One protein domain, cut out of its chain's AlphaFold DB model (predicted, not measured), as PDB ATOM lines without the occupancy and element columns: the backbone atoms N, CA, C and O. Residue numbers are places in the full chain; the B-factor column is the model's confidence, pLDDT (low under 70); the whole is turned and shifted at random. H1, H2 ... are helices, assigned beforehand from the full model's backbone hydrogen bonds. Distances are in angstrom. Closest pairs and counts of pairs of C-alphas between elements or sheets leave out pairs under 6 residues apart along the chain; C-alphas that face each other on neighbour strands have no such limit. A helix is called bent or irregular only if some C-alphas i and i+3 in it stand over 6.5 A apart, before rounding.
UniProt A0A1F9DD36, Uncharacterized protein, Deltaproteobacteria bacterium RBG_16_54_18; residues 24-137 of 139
ATOM      1  N   TYR A  24     138.594 117.239 156.146       49.81
ATOM      2  CA  TYR A  24     137.133 117.157 155.973       49.81
ATOM      3  C   TYR A  24     136.314 116.881 157.275       49.81
ATOM      4  O   TYR A  24     135.110 116.658 157.207       49.81
ATOM      5  N   ARG A  25     136.952 116.897 158.461       52.25
ATOM      6  CA  ARG A  25     136.469 116.565 159.834       52.25
ATOM      7  C   ARG A  25     135.531 117.583 160.498       52.25
ATOM      8  O   ARG A  25     134.995 117.298 161.570       52.25
ATOM      9  N   PHE A  26     135.383 118.781 159.940       57.66
ATOM     10  CA  PHE A  26     134.645 119.871 160.588       57.66
ATOM     11  C   PHE A  26     133.162 119.549 160.878       57.66
ATOM     12  O   PHE A  26     132.712 119.833 161.983       57.66
ATOM     13  N   PRO A  27     132.371 118.902 160.002       63.31
ATOM     14  CA  PRO A  27     130.937 118.797 160.250       63.31
ATOM     15  C   PRO A  27     130.591 117.863 161.413       63.31
ATOM     16  O   PRO A  27     129.636 118.127 162.133       63.31
ATOM     17  N   GLY A  28     131.381 116.813 161.670       74.25
ATOM     18  CA  GLY A  28     131.049 115.826 162.701       74.25
ATOM     19  C   GLY A  28     130.970 116.414 164.114       74.25
ATOM     20  O   GLY A  28     129.979 116.224 164.815       74.25
ATOM     21  N   VAL A  29     131.990 117.167 164.532       79.19
ATOM     22  CA  VAL A  29     132.024 117.799 165.865       79.19
ATOM     23  C   VAL A  29     131.029 118.957 165.951       79.19
ATOM     24  O   VAL A  29     130.322 119.081 166.952       79.19
ATOM     25  N   PHE A  30     130.920 119.751 164.880       82.88
ATOM     26  CA  PHE A  30     129.953 120.846 164.769       82.88
ATOM     27  C   PHE A  30     128.500 120.372 164.746       82.88
ATOM     28  O   PHE A  30     127.605 121.177 164.973       82.88
ATOM     29  N   VAL A  31     128.259 119.082 164.505       87.50
ATOM     30  CA  VAL A  31     126.930 118.481 164.584       87.50
ATOM     31  C   VAL A  31     126.696 117.774 165.908       87.50
ATOM     32  O   VAL A  31     125.687 118.018 166.568       87.50
ATOM     33  N   HIS A  32     127.648 116.950 166.339       89.38
ATOM     34  CA  HIS A  32     127.499 116.163 167.554       89.38
ATOM     35  C   HIS A  32     127.402 117.052 168.802       89.38
ATOM     36  O   HIS A  32     126.475 116.884 169.589       89.38
ATOM     37  N   ILE A  33     128.310 118.021 168.979       90.06
ATOM     38  CA  ILE A  33     128.345 118.835 170.203       90.06
ATOM     39  C   ILE A  33     127.060 119.660 170.373       90.06
ATOM     40  O   ILE A  33     126.462 119.588 171.451       90.06
ATOM     41  N   PRO A  34     126.570 120.409 169.363       92.31
ATOM     42  CA  PRO A  34     125.335 121.162 169.549       92.31
ATOM     43  C   PRO A  34     124.125 120.257 169.771       92.31
ATOM     44  O   PRO A  34     123.317 120.559 170.644       92.31
ATOM     45  N   LEU A  35     124.012 119.123 169.065       92.94
ATOM     46  CA  LEU A  35     122.928 118.169 169.318       92.94
ATOM     47  C   LEU A  35     122.977 117.614 170.743       92.94
ATOM     48  O   LEU A  35     121.941 117.569 171.403       92.94
ATOM     49  N   PHE A  36     124.164 117.261 171.242       94.25
ATOM     50  CA  PHE A  36     124.340 116.820 172.622       94.25
ATOM     51  C   PHE A  36     123.794 117.854 173.615       94.25
ATOM     52  O   PHE A  36     122.986 117.511 174.478       94.25
ATOM     53  N   PHE A  37     124.162 119.129 173.457       94.69
ATOM     54  CA  PHE A  37     123.672 120.193 174.333       94.69
ATOM     55  C   PHE A  37     122.176 120.478 174.170       94.69
ATOM     56  O   PHE A  37     121.515 120.760 175.166       94.69
ATOM     57  N   ILE A  38     121.622 120.374 172.958       94.44
ATOM     58  CA  ILE A  38     120.181 120.527 172.721       94.44
ATOM     59  C   ILE A  38     119.406 119.438 173.462       94.44
ATOM     60  O   ILE A  38     118.474 119.751 174.200       94.44
ATOM     61  N   PHE A  39     119.800 118.170 173.319       96.06
ATOM     62  CA  PHE A  39     119.139 117.079 174.033       96.06
ATOM     63  C   PHE A  39     119.311 117.213 175.548       96.06
ATOM     64  O   PHE A  39     118.326 117.090 176.272       96.06
ATOM     65  N   LEU A  40     120.514 117.542 176.033       95.62
ATOM     66  CA  LEU A  40     120.754 117.788 177.456       95.62
ATOM     67  C   LEU A  40     119.847 118.902 177.997       95.62
ATOM     68  O   LEU A  40     119.206 118.727 179.032       95.62
ATOM     69  N   TYR A  41     119.752 120.023 177.278       95.12
ATOM     70  CA  TYR A  41     118.864 121.123 177.634       95.12
ATOM     71  C   TYR A  41     117.401 120.679 177.674       95.12
ATOM     72  O   TYR A  41     116.710 120.986 178.641       95.12
ATOM     73  N   LEU A  42     116.929 119.932 176.668       94.88
ATOM     74  CA  LEU A  42     115.555 119.426 176.628       94.88
ATOM     75  C   LEU A  42     115.253 118.513 177.819       94.88
ATOM     76  O   LEU A  42     114.247 118.721 178.494       94.88
ATOM     77  N   GLY A  43     116.139 117.563 178.127       96.06
ATOM     78  CA  GLY A  43     115.967 116.667 179.270       96.06
ATOM     79  C   GLY A  43     115.920 117.419 180.600       96.06
ATOM     80  O   GLY A  43     115.054 117.154 181.433       96.06
ATOM     81  N   LEU A  44     116.797 118.407 180.788       95.62
ATOM     82  CA  LEU A  44     116.762 119.279 181.965       95.62
ATOM     83  C   LEU A  44     115.468 120.101 182.014       95.62
ATOM     84  O   LEU A  44     114.802 120.159 183.045       95.62
ATOM     85  N   TYR A  45     115.078 120.717 180.902       95.25
ATOM     86  CA  TYR A  45     113.910 121.587 180.831       95.25
ATOM     87  C   TYR A  45     112.599 120.850 181.144       95.25
ATOM     88  O   TYR A  45     111.748 121.378 181.878       95.25
ATOM     89  N   LEU A  46     112.454 119.639 180.599       95.38
ATOM     90  CA  LEU A  46     111.291 118.781 180.801       95.38
ATOM     91  C   LEU A  46     111.241 118.251 182.240       95.38
ATOM     92  O   LEU A  46     110.206 118.374 182.891       95.38
ATOM     93  N   ASN A  47     112.370 117.765 182.767       96.56
ATOM     94  CA  ASN A  47     112.344 116.834 183.899       96.56
ATOM     95  C   ASN A  47     112.942 117.378 185.210       96.56
ATOM     96  O   ASN A  47     112.808 116.746 186.255       96.56
ATOM     97  N   TRP A  48     113.587 118.554 185.222       94.12
ATOM     98  CA  TRP A  48     114.271 119.071 186.427       94.12
ATOM     99  C   TRP A  48     113.343 119.362 187.607       94.12
ATOM    100  O   TRP A  48     113.663 119.041 188.758       94.12
ATOM    101  N   GLY A  49     112.175 119.933 187.313       91.12
ATOM    102  CA  GLY A  49     111.182 120.321 188.313       91.12
ATOM    103  C   GLY A  49     110.358 119.166 188.886       91.12
ATOM    104  O   GLY A  49     109.629 119.391 189.844       91.12
ATOM    105  N   THR A  50     110.473 117.954 188.335       92.62
ATOM    106  CA  THR A  50     109.639 116.802 188.706       92.62
ATOM    107  C   THR A  50     110.534 115.634 189.121       92.62
ATOM    108  O   THR A  50     111.112 114.980 188.250       92.62
ATOM    109  N   PRO A  51     110.700 115.370 190.433       94.50
ATOM    110  CA  PRO A  51     111.598 114.333 190.945       94.50
ATOM    111  C   PRO A  51     111.419 112.957 190.291       94.50
ATOM    112  O   PRO A  51     112.411 112.299 189.980       94.50
ATOM    113  N   GLU A  52     110.177 112.566 190.025       94.00
ATOM    114  CA  GLU A  52     109.779 111.285 189.439       94.00
ATOM    115  C   GLU A  52     110.272 111.118 187.994       94.00
ATOM    116  O   GLU A  52     110.525 109.997 187.557       94.00
ATOM    117  N   LEU A  53     110.453 112.222 187.261       95.50
ATOM    118  CA  LEU A  53     110.896 112.214 185.863       95.50
ATOM    119  C   LEU A  53     112.406 112.408 185.705       95.50
ATOM    120  O   LEU A  53     112.949 112.183 184.627       95.50
ATOM    121  N   ARG A  54     113.134 112.769 186.768       94.94
ATOM    122  CA  ARG A  54     114.596 112.961 186.707       94.94
ATOM    123  C   ARG A  54     115.368 111.781 186.107       94.94
ATOM    124  O   ARG A  54     116.316 112.055 185.367       94.94
ATOM    125  N   PRO A  55     115.000 110.501 186.333       94.62
ATOM    126  CA  PRO A  55     115.675 109.385 185.670       94.62
ATOM    127  C   PRO A  55     115.667 109.490 184.136       94.62
ATOM    128  O   PRO A  55     116.638 109.090 183.493       94.62
ATOM    129  N   PHE A  56     114.635 110.098 183.537       96.00
ATOM    130  CA  PHE A  56     114.563 110.310 182.091       96.00
ATOM    131  C   PHE A  56     115.578 111.334 181.574       96.00
ATOM    132  O   PHE A  56     115.867 111.338 180.385       96.00
ATOM    133  N   MET A  57     116.235 112.140 182.411       96.25
ATOM    134  CA  MET A  57     117.359 112.968 181.938       96.25
ATOM    135  C   MET A  57     118.493 112.126 181.342       96.25
ATOM    136  O   MET A  57     119.144 112.549 180.387       96.25
ATOM    137  N   ILE A  58     118.701 110.910 181.863       96.31
ATOM    138  CA  ILE A  58     119.698 109.971 181.336       96.31
ATOM    139  C   ILE A  58     119.337 109.560 179.904       96.31
ATOM    140  O   ILE A  58     120.230 109.441 179.067       96.31
ATOM    141  N   LEU A  59     118.045 109.411 179.587       96.81
ATOM    142  CA  LEU A  59     117.590 109.145 178.220       96.81
ATOM    143  C   LEU A  59     118.052 110.253 177.268       96.81
ATOM    144  O   LEU A  59     118.598 109.951 176.213       96.81
ATOM    145  N   TYR A  60     117.905 111.523 177.648       97.62
ATOM    146  CA  TYR A  60     118.351 112.646 176.819       97.62
ATOM    147  C   TYR A  60     119.870 112.725 176.674       97.62
ATOM    148  O   TYR A  60     120.360 113.067 175.599       97.62
ATOM    149  N   LEU A  61     120.623 112.347 177.707       96.12
ATOM    150  CA  LEU A  61     122.076 112.217 177.606       96.12
ATOM    151  C   LEU A  61     122.465 111.120 176.602       96.12
ATOM    152  O   LEU A  61     123.313 111.343 175.740       96.12
ATOM    153  N   ILE A  62     121.807 109.959 176.668       96.25
ATOM    154  CA  ILE A  62     122.002 108.854 175.720       96.25
ATOM    155  C   ILE A  62     121.636 109.308 174.299       96.25
ATOM    156  O   ILE A  62     122.424 109.115 173.378       96.25
ATOM    157  N   LEU A  63     120.492 109.965 174.106       95.56
ATOM    158  CA  LEU A  63     120.087 110.499 172.803       95.56
ATOM    159  C   LEU A  63     121.122 111.473 172.245       95.56
ATOM    160  O   LEU A  63     121.557 111.312 171.108       95.56
ATOM    161  N   GLY A  64     121.557 112.438 173.057       94.38
ATOM    162  CA  GLY A  64     122.562 113.419 172.672       94.38
ATOM    163  C   GLY A  64     123.852 112.781 172.167       94.38
ATOM    164  O   GLY A  64     124.391 113.231 171.161       94.38
ATOM    165  N   LEU A  65     124.303 111.707 172.820       93.00
ATOM    166  CA  LEU A  65     125.505 110.977 172.422       93.00
ATOM    167  C   LEU A  65     125.280 110.119 171.170       93.00
ATOM    168  O   LEU A  65     125.981 110.266 170.175       93.00
ATOM    169  N   TYR A  66     124.299 109.215 171.189       92.62
ATOM    170  CA  TYR A  66     124.163 108.207 170.132       92.62
ATOM    171  C   TYR A  66     123.472 108.752 168.883       92.62
ATOM    172  O   TYR A  66     123.976 108.555 167.781       92.62
ATOM    173  N   VAL A  67     122.376 109.501 169.034       91.62
ATOM    174  CA  VAL A  67     121.719 110.153 167.889       91.62
ATOM    175  C   VAL A  67     122.602 111.279 167.356       91.62
ATOM    176  O   VAL A  67     122.742 111.422 166.143       91.62
ATOM    177  N   GLY A  68     123.260 112.038 168.240       90.88
ATOM    178  CA  GLY A  68     124.227 113.064 167.842       90.88
ATOM    179  C   GLY A  68     125.387 112.491 167.026       90.88
ATOM    180  O   GLY A  68     125.699 113.024 165.960       90.88
ATOM    181  N   ARG A  69     125.979 111.371 167.464       89.06
ATOM    182  CA  ARG A  69     126.982 110.617 166.697       89.06
ATOM    183  C   ARG A  69     126.450 110.172 165.339       89.06
ATOM    184  O   ARG A  69     127.128 110.380 164.336       89.06
ATOM    185  N   ASP A  70     125.275 109.552 165.303       88.00
ATOM    186  CA  ASP A  70     124.736 108.976 164.071       88.00
ATOM    187  C   ASP A  70     124.450 110.083 163.043       88.00
ATOM    188  O   ASP A  70     124.886 109.992 161.895       88.00
ATOM    189  N   ILE A  71     123.837 111.196 163.461       87.94
ATOM    190  CA  ILE A  71     123.617 112.366 162.594       87.94
ATOM    191  C   ILE A  71     124.949 113.005 162.179       87.94
ATOM    192  O   ILE A  71     125.094 113.414 161.027       87.94
ATOM    193  N   ALA A  72     125.943 113.063 163.065       87.00
ATOM    194  CA  ALA A  72     127.269 113.576 162.732       87.00
ATOM    195  C   ALA A  72     127.961 112.749 161.638       87.00
ATOM    196  O   ALA A  72     128.639 113.323 160.785       87.00
ATOM    197  N   ILE A  73     127.764 111.427 161.606       81.88
ATOM    198  CA  ILE A  73     128.239 110.577 160.504       81.88
ATOM    199  C   ILE A  73     127.538 110.986 159.198       81.88
ATOM    200  O   ILE A  73     128.214 111.249 158.206       81.88
ATOM    201  N   TYR A  74     126.212 111.157 159.212       82.69
ATOM    202  CA  TYR A  74     125.448 111.590 158.032       82.69
ATOM    203  C   TYR A  74     125.789 112.990 157.527       82.69
ATOM    204  O   TYR A  74     125.778 113.229 156.320       82.69
ATOM    205  N   ALA A  75     126.113 113.917 158.423       84.12
ATOM    206  CA  ALA A  75     126.412 115.300 158.072       84.12
ATOM    207  C   ALA A  75     127.635 115.447 157.152       84.12
ATOM    208  O   ALA A  75     127.735 116.444 156.439       84.12
ATOM    209  N   HIS A  76     128.527 114.451 157.111       75.62
ATOM    210  CA  HIS A  76     129.638 114.420 156.154       75.62
ATOM    211  C   HIS A  76     129.159 114.245 154.709       75.62
ATOM    212  O   HIS A  76     129.777 114.772 153.789       75.62
ATOM    213  N   TYR A  77     128.051 113.531 154.510       78.56
ATOM    214  CA  TYR A  77     127.481 113.252 153.191       78.56
ATOM    215  C   TYR A  77     126.360 114.227 152.817       78.56
ATOM    216  O   TYR A  77     125.995 114.327 151.649       78.56
ATOM    217  N   MET A  78     125.812 114.957 153.795       85.12
ATOM    218  CA  MET A  78     124.694 115.873 153.590       85.12
ATOM    219  C   MET A  78     124.892 117.196 154.351       85.12
ATOM    220  O   MET A  78     124.350 117.367 155.446       85.12
ATOM    221  N   PRO A  79     125.608 118.178 153.762       81.12
ATOM    222  CA  PRO A  79     125.874 119.479 154.385       81.12
ATOM    223  C   PRO A  79     124.621 120.271 154.791       81.12
ATOM    224  O   PRO A  79     124.677 121.094 155.703       81.12
ATOM    225  N   LEU A  80     123.467 119.993 154.173       87.62
ATOM    226  CA  LEU A  80     122.176 120.573 154.563       87.62
ATOM    227  C   LEU A  80     121.809 120.279 156.029       87.62
ATOM    228  O   LEU A  80     121.146 121.101 156.655       87.62
ATOM    229  N   LEU A  81     122.281 119.165 156.606       85.56
ATOM    230  CA  LEU A  81     122.098 118.875 158.035       85.56
ATOM    231  C   LEU A  81     122.813 119.889 158.928       85.56
ATOM    232  O   LEU A  81     122.300 120.250 159.983       85.56
ATOM    233  N   ILE A  82     123.978 120.375 158.496       86.62
ATOM    234  CA  ILE A  82     124.747 121.380 159.231       86.62
ATOM    235  C   ILE A  82     123.979 122.701 159.218       86.62
ATOM    236  O   ILE A  82     123.823 123.325 160.261       86.62
ATOM    237  N   LEU A  83     123.440 123.100 158.060       88.62
ATOM    238  CA  LEU A  83     122.624 124.313 157.946       88.62
ATOM    239  C   LEU A  83     121.344 124.218 158.781       88.62
ATOM    240  O   LEU A  83     121.002 125.171 159.478       88.62
ATOM    241  N   ALA A  84     120.668 123.066 158.762       91.00
ATOM    242  CA  ALA A  84     119.488 122.826 159.587       91.00
ATOM    243  C   ALA A  84     119.815 122.918 161.084       91.00
ATOM    244  O   ALA A  84     119.062 123.529 161.840       91.00
ATOM    245  N   LEU A  85     120.955 122.370 161.512       91.38
ATOM    246  CA  LEU A  85     121.400 122.471 162.896       91.38
ATOM    247  C   LEU A  85     121.772 123.905 163.284       91.38
ATOM    248  O   LEU A  85     121.389 124.358 164.356       91.38
ATOM    249  N   VAL A  86     122.487 124.632 162.424       89.69
ATOM    250  CA  VAL A  86     122.821 126.042 162.663       89.69
ATOM    251  C   VAL A  86     121.545 126.872 162.786       89.69
ATOM    252  O   VAL A  86     121.409 127.637 163.739       89.69
ATOM    253  N   ALA A  87     120.577 126.679 161.886       92.38
ATOM    254  CA  ALA A  87     119.273 127.324 161.980       92.38
ATOM    255  C   ALA A  87     118.565 126.956 163.291       92.38
ATOM    256  O   ALA A  87     118.083 127.842 163.993       92.38
ATOM    257  N   LEU A  88     118.559 125.675 163.670       91.69
ATOM    258  CA  LEU A  88     117.981 125.228 164.935       91.69
ATOM    259  C   LEU A  88     118.633 125.932 166.129       91.69
ATOM    260  O   LEU A  88     117.914 126.413 166.993       91.69
ATOM    261  N   VAL A  89     119.961 126.050 166.170       92.06
ATOM    262  CA  VAL A  89     120.677 126.750 167.249       92.06
ATOM    263  C   VAL A  89     120.325 128.240 167.280       92.06
ATOM    264  O   VAL A  89     120.060 128.775 168.355       92.06
ATOM    265  N   ILE A  90     120.268 128.904 166.122       94.06
ATOM    266  CA  ILE A  90     119.921 130.332 166.014       94.06
ATOM    267  C   ILE A  90     118.478 130.589 166.472       94.06
ATOM    268  O   ILE A  90     118.223 131.547 167.202       94.06
ATOM    269  N   PHE A  91     117.532 129.740 166.068       92.94
ATOM    270  CA  PHE A  91     116.108 129.925 166.357       92.94
ATOM    271  C   PHE A  91     115.645 129.260 167.661       92.94
ATOM    272  O   PHE A  91     114.557 129.582 168.146       92.94
ATOM    273  N   ALA A  92     116.452 128.390 168.279       90.75
ATOM    274  CA  ALA A  92     116.117 127.707 169.529       90.75
ATOM    275  C   ALA A  92     115.703 128.666 170.659       90.75
ATOM    276  O   ALA A  92     114.684 128.393 171.290       90.75
ATOM    277  N   PRO A  93     116.378 129.808 170.911       91.25
ATOM    278  CA  PRO A  93     115.941 130.744 171.945       91.25
ATOM    279  C   PRO A  93     114.523 131.279 171.709       91.25
ATOM    280  O   PRO A  93     113.738 131.378 172.652       91.25
ATOM    281  N   SER A  94     114.181 131.590 170.457       93.06
ATOM    282  CA  SER A  94     112.846 132.063 170.078       93.06
ATOM    283  C   SER A  94     111.801 130.960 170.212       93.06
ATOM    284  O   SER A  94     110.711 131.224 170.706       93.06
ATOM    285  N   LEU A  95     112.134 129.716 169.857       90.12
ATOM    286  CA  LEU A  95     111.253 128.559 170.060       90.12
ATOM    287  C   LEU A  95     111.020 128.279 171.550       90.12
ATOM    288  O   LEU A  95     109.891 128.045 171.978       90.12
ATOM    289  N   VAL A  96     112.070 128.360 172.367       91.25
ATOM    290  CA  VAL A  96     111.974 128.176 173.818       91.25
ATOM    291  C   VAL A  96     111.076 129.246 174.436       91.25
ATOM    292  O   VAL A  96     110.138 128.916 175.159       91.25
ATOM    293  N   LYS A  97     111.339 130.524 174.144       93.12
ATOM    294  CA  LYS A  97     110.587 131.645 174.723       93.12
ATOM    295  C   LYS A  97     109.171 131.761 174.166       93.12
ATOM    296  O   LYS A  97     108.265 132.115 174.908       93.12
ATOM    297  N   GLY A  98     108.989 131.495 172.877       93.88
ATOM    298  CA  GLY A  98     107.719 131.679 172.179       93.88
ATOM    299  C   GLY A  98     106.774 130.485 172.269       93.88
ATOM    300  O   GLY A  98     105.570 130.669 172.133       93.88
ATOM    301  N   VAL A  99     107.291 129.275 172.508       91.94
ATOM    302  CA  VAL A  99     106.481 128.045 172.499       91.94
ATOM    303  C   VAL A  99     106.619 127.271 173.803       91.94
ATOM    304  O   VAL A  99     105.627 127.079 174.501       91.94
ATOM    305  N   LEU A 100     107.834 126.845 174.170       89.88
ATOM    306  CA  LEU A 100     108.015 125.925 175.300       89.88
ATOM    307  C   LEU A 100     107.672 126.567 176.649       89.88
ATOM    308  O   LEU A 100     106.946 125.969 177.439       89.88
ATOM    309  N   MET A 101     108.149 127.788 176.910       93.88
ATOM    310  CA  MET A 101     107.851 128.507 178.154       93.88
ATOM    311  C   MET A 101     106.352 128.817 178.308       93.88
ATOM    312  O   MET A 101     105.810 128.483 179.363       93.88
ATOM    313  N   PRO A 102     105.649 129.364 177.293       96.44
ATOM    314  CA  PRO A 102     104.201 129.540 177.347       96.44
ATOM    315  C   PRO A 102     103.437 128.229 177.522       96.44
ATOM    316  O   PRO A 102     102.497 128.190 178.307       96.44
ATOM    317  N   LEU A 103     103.856 127.147 176.854       93.94
ATOM    318  CA  LEU A 103     103.246 125.824 177.017       93.94
ATOM    319  C   LEU A 103     103.413 125.297 178.448       93.94
ATOM    320  O   LEU A 103     102.474 124.777 179.043       93.94
ATOM    321  N   LYS A 104     104.605 125.450 179.032       94.25
ATOM    322  CA  LYS A 104     104.854 125.067 180.424       94.25
ATOM    323  C   LYS A 104     104.015 125.890 181.394       94.25
ATOM    324  O   LYS A 104     103.467 125.336 182.342       94.25
ATOM    325  N   ALA A 105     103.881 127.189 181.138       95.31
ATOM    326  CA  ALA A 105     103.034 128.070 181.930       95.31
ATOM    327  C   ALA A 105     101.544 127.711 181.805       95.31
ATOM    328  O   ALA A 105     100.853 127.673 182.819       95.31
ATOM    329  N   SER A 106     101.055 127.405 180.598       96.94
ATOM    330  CA  SER A 106      99.644 127.076 180.361       96.94
ATOM    331  C   SER A 106      99.242 125.724 180.947       96.94
ATOM    332  O   SER A 106      98.140 125.590 181.470       96.94
ATOM    333  N   LEU A 107     100.138 124.735 180.903       95.56
ATOM    334  CA  LEU A 107      99.908 123.421 181.505       95.56
ATOM    335  C   LEU A 107     100.084 123.432 183.030       95.56
ATOM    336  O   LEU A 107      99.509 122.581 183.713       95.56
ATOM    337  N   GLY A 108     100.871 124.367 183.570       94.56
ATOM    338  CA  GLY A 108     101.074 124.542 185.007       94.56
ATOM    339  C   GLY A 108     101.479 123.241 185.703       94.56
ATOM    340  O   GLY A 108     102.448 122.584 185.320       94.56
ATOM    341  N   SER A 109     100.705 122.835 186.711       92.44
ATOM    342  CA  SER A 109     100.936 121.592 187.457       92.44
ATOM    343  C   SER A 109     100.748 120.327 186.621       92.44
ATOM    344  O   SER A 109     101.257 119.292 187.017       92.44
ATOM    345  N   SER A 110     100.071 120.383 185.472       95.31
ATOM    346  CA  SER A 110      99.890 119.227 184.578       95.31
ATOM    347  C   SER A 110     101.043 119.055 183.585       95.31
ATOM    348  O   SER A 110     101.064 118.087 182.825       95.31
ATOM    349  N   PHE A 111     102.032 119.956 183.589       95.25
ATOM    350  CA  PHE A 111     103.179 119.879 182.683       95.25
ATOM    351  C   PHE A 111     103.959 118.562 182.814       95.25
ATOM    352  O   PHE A 111     104.478 118.070 181.817       95.25
ATOM    353  N   PHE A 112     104.002 117.949 184.003       95.06
ATOM    354  CA  PHE A 112     104.687 116.663 184.176       95.06
ATOM    355  C   PHE A 112     104.043 115.535 183.358       95.06
ATOM    356  O   PHE A 112     104.754 114.660 182.884       95.06
ATOM    357  N   VAL A 113     102.719 115.554 183.147       96.12
ATOM    358  CA  VAL A 113     102.036 114.548 182.314       96.12
ATOM    359  C   VAL A 113     102.480 114.701 180.865       96.12
ATOM    360  O   VAL A 113     102.808 113.720 180.203       96.12
ATOM    361  N   PHE A 114     102.545 115.944 180.386       95.75
ATOM    362  CA  PHE A 114     103.072 116.248 179.062       95.75
ATOM    363  C   PHE A 114     104.532 115.797 178.923       95.75
ATOM    364  O   PHE A 114     104.857 115.096 177.967       95.75
ATOM    365  N   ALA A 115     105.391 116.134 179.890       96.56
ATOM    366  CA  ALA A 115     106.790 115.710 179.899       96.56
ATOM    367  C   ALA A 115     106.919 114.178 179.880       96.56
ATOM    368  O   ALA A 115     107.619 113.643 179.027       96.56
ATOM    369  N   ALA A 116     106.150 113.462 180.705       97.25
ATOM    370  CA  ALA A 116     106.140 112.001 180.735       97.25
ATOM    371  C   ALA A 116     105.713 111.382 179.391       97.25
ATOM    372  O   ALA A 116     106.305 110.403 178.937       97.25
ATOM    373  N   LEU A 117     104.704 111.951 178.722       97.62
ATOM    374  CA  LEU A 117     104.285 111.498 177.393       97.62
ATOM    375  C   LEU A 117     105.385 111.720 176.351       97.62
ATOM    376  O   LEU A 117     105.632 110.838 175.524       97.62
ATOM    377  N   VAL A 118     106.063 112.870 176.403       97.06
ATOM    378  CA  VAL A 118     107.210 113.162 175.536       97.06
ATOM    379  C   VAL A 118     108.353 112.184 175.810       97.06
ATOM    380  O   VAL A 118     108.894 111.624 174.858       97.06
ATOM    381  N   ASP A 119     108.673 111.911 177.073       97.56
ATOM    382  CA  ASP A 119     109.728 110.982 177.486       97.56
ATOM    383  C   ASP A 119     109.459 109.556 176.981       97.56
ATOM    384  O   ASP A 119     110.312 108.947 176.330       97.56
ATOM    385  N   ILE A 120     108.252 109.031 177.225       97.81
ATOM    386  CA  ILE A 120     107.841 107.682 176.802       97.81
ATOM    387  C   ILE A 120     107.860 107.571 175.278       97.81
ATOM    388  O   ILE A 120     108.381 106.595 174.731       97.81
ATOM    389  N   THR A 121     107.328 108.577 174.583       97.81
ATOM    390  CA  THR A 121     107.318 108.606 173.114       97.81
ATOM    391  C   THR A 121     108.742 108.641 172.570       97.81
ATOM    392  O   THR A 121     109.085 107.868 171.677       97.81
ATOM    393  N   THR A 122     109.598 109.484 173.145       97.38
ATOM    394  CA  THR A 122     111.005 109.604 172.756       97.38
ATOM    395  C   THR A 122     111.751 108.287 172.978       97.38
ATOM    396  O   THR A 122     112.459 107.827 172.080       97.38
ATOM    397  N   LEU A 123     111.551 107.626 174.123       97.25
ATOM    398  CA  LEU A 123     112.135 106.315 174.403       97.25
ATOM    399  C   LEU A 123     111.668 105.267 173.387       97.25
ATOM    400  O   LEU A 123     112.488 104.528 172.844       97.25
ATOM    401  N   ALA A 124     110.365 105.214 173.101       97.38
ATOM    402  CA  ALA A 124     109.798 104.273 172.141       97.38
ATOM    403  C   ALA A 124     110.378 104.481 170.732       97.38
ATOM    404  O   ALA A 124     110.794 103.515 170.085       97.38
ATOM    405  N   VAL A 125     110.472 105.738 170.284       96.44
ATOM    406  CA  VAL A 125     111.079 106.108 168.998       96.44
ATOM    407  C   VAL A 125     112.556 105.731 168.966       96.44
ATOM    408  O   VAL A 125     113.002 105.142 167.985       96.44
ATOM    409  N   PHE A 126     113.312 105.996 170.032       95.06
ATOM    410  CA  PHE A 126     114.730 105.647 170.097       95.06
ATOM    411  C   PHE A 126     114.959 104.135 170.064       95.06
ATOM    412  O   PHE A 126     115.778 103.645 169.292       95.06
ATOM    413  N   VAL A 127     114.187 103.369 170.837       94.38
ATOM    414  CA  VAL A 127     114.256 101.901 170.826       94.38
ATOM    415  C   VAL A 127     113.910 101.355 169.441       94.38
ATOM    416  O   VAL A 127     114.593 100.454 168.949       94.38
ATOM    417  N   TRP A 128     112.878 101.895 168.791       94.56
ATOM    418  CA  TRP A 128     112.529 101.528 167.419       94.56
ATOM    419  C   TRP A 128     113.648 101.874 166.429       94.56
ATOM    420  O   TRP A 128     114.024 101.026 165.616       94.56
ATOM    421  N   TYR A 129     114.211 103.079 166.535       91.38
ATOM    422  CA  TYR A 129     115.314 103.565 165.712       91.38
ATOM    423  C   TYR A 129     116.524 102.635 165.819       91.38
ATOM    424  O   TYR A 129     116.937 102.063 164.812       91.38
ATOM    425  N   VAL A 130     117.019 102.390 167.035       90.56
ATOM    426  CA  VAL A 130     118.187 101.533 167.285       90.56
ATOM    427  C   VAL A 130     117.932 100.107 166.794       90.56
ATOM    428  O   VAL A 130     118.777  99.529 166.113       90.56
ATOM    429  N   ARG A 131     116.742  99.540 167.048       88.88
ATOM    430  CA  ARG A 131     116.360  98.209 166.536       88.88
ATOM    431  C   ARG A 131     116.413  98.135 165.015       88.88
ATOM    432  O   ARG A 131     116.833  97.118 164.468       88.88
ATOM    433  N   ARG A 132     115.937  99.173 164.328       85.44
ATOM    434  CA  ARG A 132     115.917  99.223 162.863       85.44
ATOM    435  C   ARG A 132     117.313  99.460 162.295       85.44
ATOM    436  O   ARG A 132     117.642  98.856 161.279       85.44
ATOM    437  N   TRP A 133     118.115 100.284 162.962       74.56
ATOM    438  CA  TRP A 133     119.491 100.588 162.583       74.56
ATOM    439  C   TRP A 133     120.397  99.367 162.688       74.56
ATOM    440  O   TRP A 133     121.027  98.956 161.720       74.56
ATOM    441  N   ILE A 134     120.376  98.713 163.849       70.50
ATOM    442  CA  ILE A 134     121.207  97.544 164.137       70.50
ATOM    443  C   ILE A 134     120.870  96.369 163.212       70.50
ATOM    444  O   ILE A 134     121.768  95.657 162.763       70.50
ATOM    445  N   LYS A 135     119.593  96.189 162.848       59.38
ATOM    446  CA  LYS A 135     119.174  95.139 161.905       59.38
ATOM    447  C   LYS A 135     119.727  95.315 160.487       59.38
ATOM    448  O   LYS A 135     119.769  94.328 159.761       59.38
ATOM    449  N   LYS A 136     120.138  96.522 160.085       58.28
ATOM    450  CA  LYS A 136     120.720  96.765 158.755       58.28
ATOM    451  C   LYS A 136     122.206  96.403 158.653       58.28
ATOM    452  O   LYS A 136     122.724  96.366 157.546       58.28
ATOM    453  N   GLY A 137     122.879  96.090 159.764       50.12
ATOM    454  CA  GLY A 137     124.283  95.658 159.749       50.12
ATOM    455  C   GLY A 137     125.303  96.762 159.436       50.12
ATOM    456  O   GLY A 137     126.456  96.446 159.176       50.12
TER     457      GLY A 137
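AT A GLANCE: This is residues 24 to 137 of the 139 residues of an uncharacterized protein of Deltaproteobacteria bacterium RBG_16_54_18 (UniProt A0A1F9DD36). A long helix, H3, folds back at residues 107 and 108 into a wide V of two arms, and the helical hairpin of H1 and H2 packs over one side of the V's opening as a second layer. The arms H3a and H3b come near each other by the bend and spread widely beyond it, a loosely filled bundle of four, up and down, each running against the one before. The 114 printed residues hold three named helices, H1, H2, H3, and no named strand: all helix. The whole is compact, radius of gyration of the C-alphas 15.3 A, yet flat, spanning 47 by 33 by 16 A.

HOW THE PARTS SIT: H3, residues 80 to 135, was assigned as one helix by its hydrogen bonds but is bent: C-alphas 106 and 109 are 9.1 A apart. Its arms, H3a, residues 80 to 106, and H3b, residues 109 to 135, stand at a shallow tilt of 27 degrees, opposite ways, close but not clearly touching, the closest C-alphas those of Lys 104 and Phe 111, 5.9 A. H1, residues 26 to 47, touches H3a with residues 27 to 35 alone, closest C-alphas Val 31 and Ile 82, 6.5 A. H2, residues 51 to 75, touches H3b with residues 53 to 63 alone, closest C-alphas Phe 56 and Asp 119, 6.7 A, at a steep tilt of 39 degrees. H1 and H2 form a hairpin, opposite ways at a shallow tilt of 16 degrees; C-alphas Phe 36 and Gly 64 are closest, 3.8 A. O i to N i+4 pairs are within hydrogen-bond range in 17 of 18 for H1, 16 of 21 for H2, 19 of 23 for H3a and 21 of 23 for H3b.

IN THESE COORDINATES: H3a, 34.9 A long with a kink of 58 degrees near residue 93, begins at C-alpha 80 (122.176, 120.573, 154.563). H3b, 41.1 A, ends at C-alpha 135 (119.174, 95.139, 161.905). H1, 32.4 A, begins at C-alpha 26 (134.645, 119.871, 160.588); H2 measures 36.1 A.

THE WHOLE: The C-alphas of Tyr 24 and Ser 109, 48.2 A, are the farthest apart. The printed part has no cut, and both links are tight. Residues 105 to 110 and 131 to 137 stand free. pLDDT is under 70 at residues 24 to 27 and 135 to 137.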